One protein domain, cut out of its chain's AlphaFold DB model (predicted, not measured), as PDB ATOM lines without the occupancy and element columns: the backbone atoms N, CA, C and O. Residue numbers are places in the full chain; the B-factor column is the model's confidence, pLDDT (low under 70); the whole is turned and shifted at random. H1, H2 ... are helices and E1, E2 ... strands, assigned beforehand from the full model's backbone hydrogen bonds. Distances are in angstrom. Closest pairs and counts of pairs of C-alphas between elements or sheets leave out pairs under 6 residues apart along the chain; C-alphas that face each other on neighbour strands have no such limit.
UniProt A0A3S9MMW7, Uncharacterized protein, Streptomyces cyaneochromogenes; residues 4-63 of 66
ATOM      1  N   LYS A   4      74.456  60.945 -12.428       77.25
ATOM      2  CA  LYS A   4      75.127  62.237 -12.560       77.25
ATOM      3  C   LYS A   4      76.643  62.043 -12.601       77.25
ATOM      4  O   LYS A   4      77.300  62.584 -13.485       77.25
ATOM      5  N   ALA A   5      77.174  61.178 -11.737       79.31
ATOM      6  CA  ALA A   5      78.582  60.788 -11.759       79.31
ATOM      7  C   ALA A   5      78.987  60.132 -13.092       79.31
ATOM      8  O   ALA A   5      80.052  60.425 -13.628       79.31
ATOM      9  N   ALA A   6      78.120  59.290 -13.666       83.44
ATOM     10  CA  ALA A   6      78.375  58.667 -14.966       83.44
ATOM     11  C   ALA A   6      78.446  59.692 -16.114       83.44
ATOM     12  O   ALA A   6      79.289  59.567 -17.000       83.44
ATOM     13  N   VAL A   7      77.587  60.718 -16.086       83.44
ATOM     14  CA  VAL A   7      77.609  61.810 -17.071       83.44
ATOM     15  C   VAL A   7      78.879  62.648 -16.927       83.44
ATOM     16  O   VAL A   7      79.510  62.940 -17.937       83.44
ATOM     17  N   PHE A   8      79.310  62.976 -15.704       83.00
ATOM     18  CA  PHE A   8      80.564  63.711 -15.498       83.00
ATOM     19  C   PHE A   8      81.788  62.934 -15.990       83.00
ATOM     20  O   PHE A   8      82.600  63.493 -16.723       83.00
ATOM     21  N   ALA A   9      81.876  61.639 -15.680       85.38
ATOM     22  CA  ALA A   9      82.967  60.789 -16.155       85.38
ATOM     23  C   ALA A   9      82.994  60.665 -17.691       85.38
ATOM     24  O   ALA A   9      84.060  60.613 -18.307       85.38
ATOM     25  N   LEU A  10      81.821  60.629 -18.334       79.62
ATOM     26  CA  LEU A  10      81.725  60.625 -19.792       79.62
ATOM     27  C   LEU A  10      82.174  61.965 -20.390       79.62
ATOM     28  O   LEU A  10      82.956  61.970 -21.339       79.62
ATOM     29  N   SER A  11      81.722  63.086 -19.829       78.94
ATOM     30  CA  SER A  11      82.121  64.429 -20.265       78.94
ATOM     31  C   SER A  11      83.628  64.651 -20.133       78.94
ATOM     32  O   SER A  11      84.247  65.170 -21.061       78.94
ATOM     33  N   GLU A  12      84.236  64.184 -19.041       89.25
ATOM     34  CA  GLU A  12      85.687  64.216 -18.844       89.25
ATOM     35  C   GLU A  12      86.411  63.407 -19.923       89.25
ATOM     36  O   GLU A  12      87.332  63.909 -20.561       89.25
ATOM     37  N   ARG A  13      85.947  62.189 -20.221       89.19
ATOM     38  CA  ARG A  13      86.538  61.358 -21.280       89.19
ATOM     39  C   ARG A  13      86.427  61.991 -22.672       89.19
ATOM     40  O   ARG A  13      87.311  61.784 -23.499       89.19
ATOM     41  N   LEU A  14      85.331  62.694 -22.952       79.56
ATOM     42  CA  LEU A  14      85.058  63.266 -24.274       79.56
ATOM     43  C   LEU A  14      85.729  64.623 -24.497       79.56
ATOM     44  O   LEU A  14      86.088  64.936 -25.628       79.56
ATOM     45  N   THR A  15      85.892  65.422 -23.443       81.19
ATOM     46  CA  THR A  15      86.388  66.807 -23.543       81.19
ATOM     47  C   THR A  15      87.764  67.009 -22.907       81.19
ATOM     48  O   THR A  15      88.406  68.024 -23.157       81.19
ATOM     49  N   GLY A  16      88.222  66.063 -22.082       88.12
ATOM     50  CA  GLY A  16      89.410  66.205 -21.237       88.12
ATOM     51  C   GLY A  16      89.206  67.126 -20.030       88.12
ATOM     52  O   GLY A  16      90.163  67.387 -19.306       88.12
ATOM     53  N   VAL A  17      87.989  67.640 -19.811       81.94
ATOM     54  CA  VAL A  17      87.672  68.567 -18.719       81.94
ATOM     55  C   VAL A  17      87.055  67.808 -17.551       81.94
ATOM     56  O   VAL A  17      85.955  67.266 -17.655       81.94
ATOM     57  N   GLN A  18      87.754  67.809 -16.420       83.44
ATOM     58  CA  GLN A  18      87.283  67.216 -15.175       83.44
ATOM     59  C   GLN A  18      86.504  68.251 -14.350       83.44
ATOM     60  O   GLN A  18      86.996  69.346 -14.086       83.44
ATOM     61  N   VAL A  19      85.290  67.897 -13.922       79.56
ATOM     62  CA  VAL A  19      84.489  68.722 -13.005       79.56
ATOM     63  C   VAL A  19      84.795  68.289 -11.573       79.56
ATOM     64  O   VAL A  19      84.451  67.173 -11.188       79.56
ATOM     65  N   THR A  20      85.440  69.158 -10.795       82.62
ATOM     66  CA  THR A  20      85.742  68.916  -9.373       82.62
ATOM     67  C   THR A  20      84.807  69.705  -8.459       82.62
ATOM     68  O   THR A  20      84.117  70.626  -8.904       82.62
ATOM     69  N   GLU A  21      84.769  69.352  -7.173       76.38
ATOM     70  CA  GLU A  21      83.999  70.111  -6.181       76.38
ATOM     71  C   GLU A  21      84.511  71.548  -6.046       76.38
ATOM     72  O   GLU A  21      83.705  72.466  -5.938       76.38
ATOM     73  N   GLU A  22      85.825  71.769  -6.134       78.00
ATOM     74  CA  GLU A  22      86.415  73.113  -6.101       78.00
ATOM     75  C   GLU A  22      85.996  73.936  -7.325       78.00
ATOM     76  O   GLU A  22      85.611  75.097  -7.194       78.00
ATOM     77  N   LEU A  23      85.983  73.317  -8.511       74.50
ATOM     78  CA  LEU A  23      85.529  73.964  -9.741       74.50
ATOM     79  C   LEU A  23      84.039  74.326  -9.676       74.50
ATOM     80  O   LEU A  23      83.639  75.381 -10.161       74.50
ATOM     81  N   LEU A  24      83.215  73.480  -9.053       73.75
ATOM     82  CA  LEU A  24      81.802  73.774  -8.804       73.75
ATOM     83  C   LEU A  24      81.607  74.872  -7.753       73.75
ATOM     84  O   LEU A  24      80.679  75.666  -7.884       73.75
ATOM     85  N   ALA A  25      82.462  74.926  -6.731       75.56
ATOM     86  CA  ALA A  25      82.398  75.940  -5.682       75.56
ATOM     87  C   ALA A  25      82.708  77.347  -6.215       75.56
ATOM     88  O   ALA A  25      82.135  78.325  -5.734       75.56
ATOM     89  N   GLU A  26      83.579  77.448  -7.221       78.25
ATOM     90  CA  GLU A  26      83.950  78.713  -7.867       78.25
ATOM     91  C   GLU A  26      83.109  79.036  -9.115       78.25
ATOM     92  O   GLU A  26      83.162  80.154  -9.635       78.25
ATOM     93  N   ALA A  27      82.305  78.087  -9.606       66.81
ATOM     94  CA  ALA A  27      81.490  78.285 -10.794       66.81
ATOM     95  C   ALA A  27      80.370  79.307 -10.550       66.81
ATOM     96  O   ALA A  27      79.491  79.128  -9.704       66.81
ATOM     97  N   VAL A  28      80.329  80.351 -11.381       57.53
ATOM     98  CA  VAL A  28      79.169  81.242 -11.474       57.53
ATOM     99  C   VAL A  28      78.089  80.524 -12.277       57.53
ATOM    100  O   VAL A  28      78.044  80.601 -13.505       57.53
ATOM    101  N   TYR A  29      77.219  79.793 -11.589       55.06
ATOM    102  CA  TYR A  29      76.050  79.196 -12.214       55.06
ATOM    103  C   TYR A  29      74.925  80.232 -12.315       55.06
ATOM    104  O   TYR A  29      74.571  80.909 -11.350       55.06
ATOM    105  N   ARG A  30      74.327  80.354 -13.501       51.44
ATOM    106  CA  ARG A  30      73.005  80.967 -13.653       51.44
ATOM    107  C   ARG A  30      71.999  79.838 -13.450       51.44
ATOM    108  O   ARG A  30      71.917  78.949 -14.292       51.44
ATOM    109  N   VAL A  31      71.288  79.831 -12.322       51.25
ATOM    110  CA  VAL A  31      70.156  78.911 -12.135       51.25
ATOM    111  C   VAL A  31      69.075  79.338 -13.121       51.25
ATOM    112  O   VAL A  31      68.358  80.304 -12.880       51.25
ATOM    113  N   GLY A  32      68.999  78.668 -14.266       58.09
ATOM    114  CA  GLY A  32      67.738  78.577 -14.989       58.09
ATOM    115  C   GLY A  32      66.834  77.619 -14.223       58.09
ATOM    116  O   GLY A  32      67.334  76.648 -13.652       58.09
ATOM    117  N   GLU A  33      65.531  77.890 -14.176       52.78
ATOM    118  CA  GLU A  33      64.562  76.910 -13.684       52.78
ATOM    119  C   GLU A  33      64.715  75.634 -14.517       52.78
ATOM    120  O   GLU A  33      64.377  75.599 -15.698       52.78
ATOM    121  N   VAL A  34      65.306  74.602 -13.915       59.53
ATOM    122  CA  VAL A  34      65.326  73.263 -14.494       59.53
ATOM    123  C   VAL A  34      63.997  72.633 -14.088       59.53
ATOM    124  O   VAL A  34      63.801  72.414 -12.889       59.53
ATOM    125  N   PRO A  35      63.066  72.391 -15.026       59.00
ATOM    126  CA  PRO A  35      61.802  71.749 -14.694       59.00
ATOM    127  C   PRO A  35      62.061  70.366 -14.080       59.00
ATOM    128  O   PRO A  35      63.000  69.671 -14.474       59.00
ATOM    129  N   GLU A  36      61.245  69.983 -13.092       64.38
ATOM    130  CA  GLU A  36      61.395  68.712 -12.359       64.38
ATOM    131  C   GLU A  36      61.327  67.492 -13.287       64.38
ATOM    132  O   GLU A  36      62.006  66.489 -13.051       64.38
ATOM    133  N   GLU A  37      60.569  67.605 -14.378       58.09
ATOM    134  CA  GLU A  37      60.544  66.637 -15.464       58.09
ATOM    135  C   GLU A  37      61.126  67.265 -16.737       58.09
ATOM    136  O   GLU A  37      60.744  68.380 -17.110       58.09
ATOM    137  N   PRO A  38      62.054  66.579 -17.432       59.44
ATOM    138  CA  PRO A  38      62.455  67.009 -18.760       59.44
ATOM    139  C   PRO A  38      61.218  66.986 -19.656       59.44
ATOM    140  O   PRO A  38      60.496  65.989 -19.677       59.44
ATOM    141  N   ALA A  39      60.980  68.065 -20.402       65.88
ATOM    142  CA  ALA A  39      59.967  68.041 -21.449       65.88
ATOM    143  C   ALA A  39      60.223  66.825 -22.357       65.88
ATOM    144  O   ALA A  39      61.369  66.582 -22.749       65.88
ATOM    145  N   GLU A  40      59.174  66.048 -22.658       68.31
ATOM    146  CA  GLU A  40      59.282  64.845 -23.504       68.31
ATOM    147  C   GLU A  40      59.921  65.164 -24.864       68.31
ATOM    148  O   GLU A  40      60.612  64.328 -25.449       68.31
ATOM    149  N   GLU A  41      59.748  66.403 -25.328       68.94
ATOM    150  CA  GLU A  41      60.365  66.945 -26.527       68.94
ATOM    151  C   GLU A  41      61.036  68.291 -26.233       68.94
ATOM    152  O   GLU A  41      60.486  69.152 -25.549       68.94
ATOM    153  N   TRP A  42      62.236  68.485 -26.780       77.38
ATOM    154  CA  TRP A  42      62.926  69.771 -26.784       77.38
ATOM    155  C   TRP A  42      62.755  70.434 -28.155       77.38
ATOM    156  O   TRP A  42      62.952  69.797 -29.192       77.38
ATOM    157  N   GLU A  43      62.380  71.714 -28.161       78.50
ATOM    158  CA  GLU A  43      62.200  72.494 -29.397       78.50
ATOM    159  C   GLU A  43      63.531  73.065 -29.906       78.50
ATOM    160  O   GLU A  43      63.815  73.059 -31.108       78.50
ATOM    161  N   SER A  44      64.372  73.542 -28.986       81.69
ATOM    162  CA  SER A  44      65.676  74.121 -29.300       81.69
ATOM    163  C   SER A  44      66.650  74.035 -28.125       81.69
ATOM    164  O   SER A  44      66.257  73.880 -26.968       81.69
ATOM    165  N   VAL A  45      67.940  74.136 -28.435       83.50
ATOM    166  CA  VAL A  45      69.049  74.228 -27.488       83.50
ATOM    167  C   VAL A  45      69.781  75.534 -27.754       83.50
ATOM    168  O   VAL A  45      70.282  75.754 -28.852       83.50
ATOM    169  N   THR A  46      69.877  76.396 -26.744       88.50
ATOM    170  CA  THR A  46      70.683  77.619 -26.831       88.50
ATOM    171  C   THR A  46      72.023  77.410 -26.136       88.50
ATOM    172  O   THR A  46      72.075  77.087 -24.951       88.50
ATOM    173  N   VAL A  47      73.111  77.633 -26.868       86.56
ATOM    174  CA  VAL A  47      74.475  77.710 -26.351       86.56
ATOM    175  C   VAL A  47      74.853  79.183 -26.273       86.56
ATOM    176  O   VAL A  47      75.002  79.841 -27.297       86.56
ATOM    177  N   ASP A  48      74.997  79.700 -25.056       90.38
ATOM    178  CA  ASP A  48      75.442  81.070 -24.794       90.38
ATOM    179  C   ASP A  48      76.654  81.028 -23.861       90.38
ATOM    180  O   ASP A  48      76.523  80.811 -22.655       90.38
ATOM    181  N   ILE A  49      77.844  81.161 -24.443       88.94
ATOM    182  CA  ILE A  49      79.124  81.040 -23.746       88.94
ATOM    183  C   ILE A  49      79.876  82.350 -23.921       88.94
ATOM    184  O   ILE A  49      80.168  82.760 -25.041       88.94
ATOM    185  N   THR A  50      80.221  82.995 -22.812       88.38
ATOM    186  CA  THR A  50      81.186  84.096 -22.802       88.38
ATOM    187  C   THR A  50      82.515  83.575 -22.284       88.38
ATOM    188  O   THR A  50      82.568  82.995 -21.199       88.38
ATOM    189  N   ASP A  51      83.577  83.743 -23.065       85.50
ATOM    190  CA  ASP A  51      84.915  83.316 -22.674       85.50
ATOM    191  C   ASP A  51      85.558  84.285 -21.657       85.50
ATOM    192  O   ASP A  51      85.020  85.343 -21.322       85.50
ATOM    193  N   ALA A  52      86.753  83.942 -21.169       87.62
ATOM    194  CA  ALA A  52      87.489  84.772 -20.209       87.62
ATOM    195  C   ALA A  52      87.945  86.137 -20.773       87.62
ATOM    196  O   ALA A  52      88.394  86.996 -20.016       87.62
ATOM    197  N   ARG A  53      87.859  86.341 -22.093       90.50
ATOM    198  CA  ARG A  53      88.181  87.598 -22.784       90.50
ATOM    199  C   ARG A  53      86.937  88.464 -22.999       90.50
ATOM    200  O   ARG A  53      87.067  89.589 -23.476       90.50
ATOM    201  N   GLY A  54      85.758  87.968 -22.625       87.19
ATOM    202  CA  GLY A  54      84.480  88.632 -22.851       87.19
ATOM    203  C   GLY A  54      83.894  88.379 -24.242       87.19
ATOM    204  O   GLY A  54      82.894  89.006 -24.593       87.19
ATOM    205  N   GLU A  55      84.478  87.485 -25.042       93.12
ATOM    206  CA  GLU A  55      83.950  87.117 -26.353       93.12
ATOM    207  C   GLU A  55      82.758  86.171 -26.186       93.12
ATOM    208  O   GLU A  55      82.830  85.170 -25.472       93.12
ATOM    209  N   ARG A  56      81.633  86.499 -26.833       92.25
ATOM    210  CA  ARG A  56      80.380  85.747 -26.714       92.25
ATOM    211  C   ARG A  56      80.163  84.857 -27.932       92.25
ATOM    212  O   ARG A  56      80.000  85.351 -29.043       92.25
ATOM    213  N   THR A  57      80.048  83.559 -27.691       89.25
ATOM    214  CA  THR A  57      79.486  82.587 -28.628       89.25
ATOM    215  C   THR A  57      78.012  82.385 -28.300       89.25
ATOM    216  O   THR A  57      77.684  81.932 -27.207       89.25
ATOM    217  N   TYR A  58      77.135  82.716 -29.247       90.50
ATOM    218  CA  TYR A  58      75.693  82.498 -29.144       90.50
ATOM    219  C   TYR A  58      75.213  81.661 -30.328       90.50
ATOM    220  O   TYR A  58      75.381  82.066 -31.479       90.50
ATOM    221  N   VAL A  59      74.620  80.502 -30.046       91.38
ATOM    222  CA  VAL A  59      74.060  79.592 -31.049       91.38
ATOM    223  C   VAL A  59      72.724  79.059 -30.552       91.38
ATOM    224  O   VAL A  59      72.640  78.535 -29.447       91.38
ATOM    225  N   GLU A  60      71.691  79.150 -31.385       88.38
ATOM    226  CA  GLU A  60      70.431  78.428 -31.199       88.38
ATOM    227  C   GLU A  60      70.422  77.238 -32.164       88.38
ATOM    228  O   GLU A  60      70.496  77.415 -33.378       88.38
ATOM    229  N   LEU A  61      70.370  76.024 -31.623       87.50
ATOM    230  CA  LEU A  61      70.216  74.783 -32.370       87.50
ATOM    231  C   LEU A  61      68.760  74.350 -32.275       87.50
ATOM    232  O   LEU A  61      68.261  74.101 -31.178       87.50
ATOM    233  N   ARG A  62      68.075  74.237 -33.406       85.88
ATOM    234  CA  ARG A  62      66.708  73.716 -33.446       85.88
ATOM    235  C   ARG A  62      66.698  72.254 -33.857       85.88
ATOM    236  O   ARG A  62      67.585  71.801 -34.580       85.88
ATOM    237  N   ARG A  63      65.686  71.513 -33.405       76.81
ATOM    238  CA  ARG A  63      65.546  70.076 -33.696       76.81
ATOM    239  C   ARG A  63      65.482  69.772 -35.201       76.81
ATOM    240  O   ARG A  63      65.920  68.708 -35.610       76.81
TER     241      ARG A  63
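This is residues 4 to 63 of the 66 residues of an uncharacterized protein of Streptomyces cyaneochromogenes (UniProt A0A3S9MMW7). A loose, open loop of chain: helix H1 and the short helix H2 stand separately, and a long unnamed stretch swings round to a two-stranded hairpin, E1 and E2. Residues 21 to 40, H2 among them, stand free. The printed part has 60 residues in the order H1, H2, E1, E2, class mixed, helices and strands; the sheet is antiparallel. It is loose, with a radius of gyration of the C-alphas of 14.2 A and spans of 32 by 31 by 23 A.

H1, residues 4 to 15, begins at C-alpha 4 (75.127, 62.237, -12.560) and is 16.4 A long. H2 is residues 21 to 26, 8.8 A. E1, residues 44 to 50, is 19.6 A; E2, residues 56 to 62, is 19.4 A and ends at C-alpha 62 (66.708, 73.716, -33.446).

H1 is apart from H2, E1 and E2; H2 is apart from E2. E1 and E2 form an antiparallel hairpin at 173 degrees, with N 45 and O 61 2.8 A apart, within hydrogen-bond range. In H1 and H2 every O i to N i+4 pair is within range.

The C-alphas farthest apart, of Glu 40 and Arg 53, are 36.8 A apart. The printed part has no cut. The link H2 to E1 is long, 17 residues; pLDDT is under 70 at residues 27 to 41.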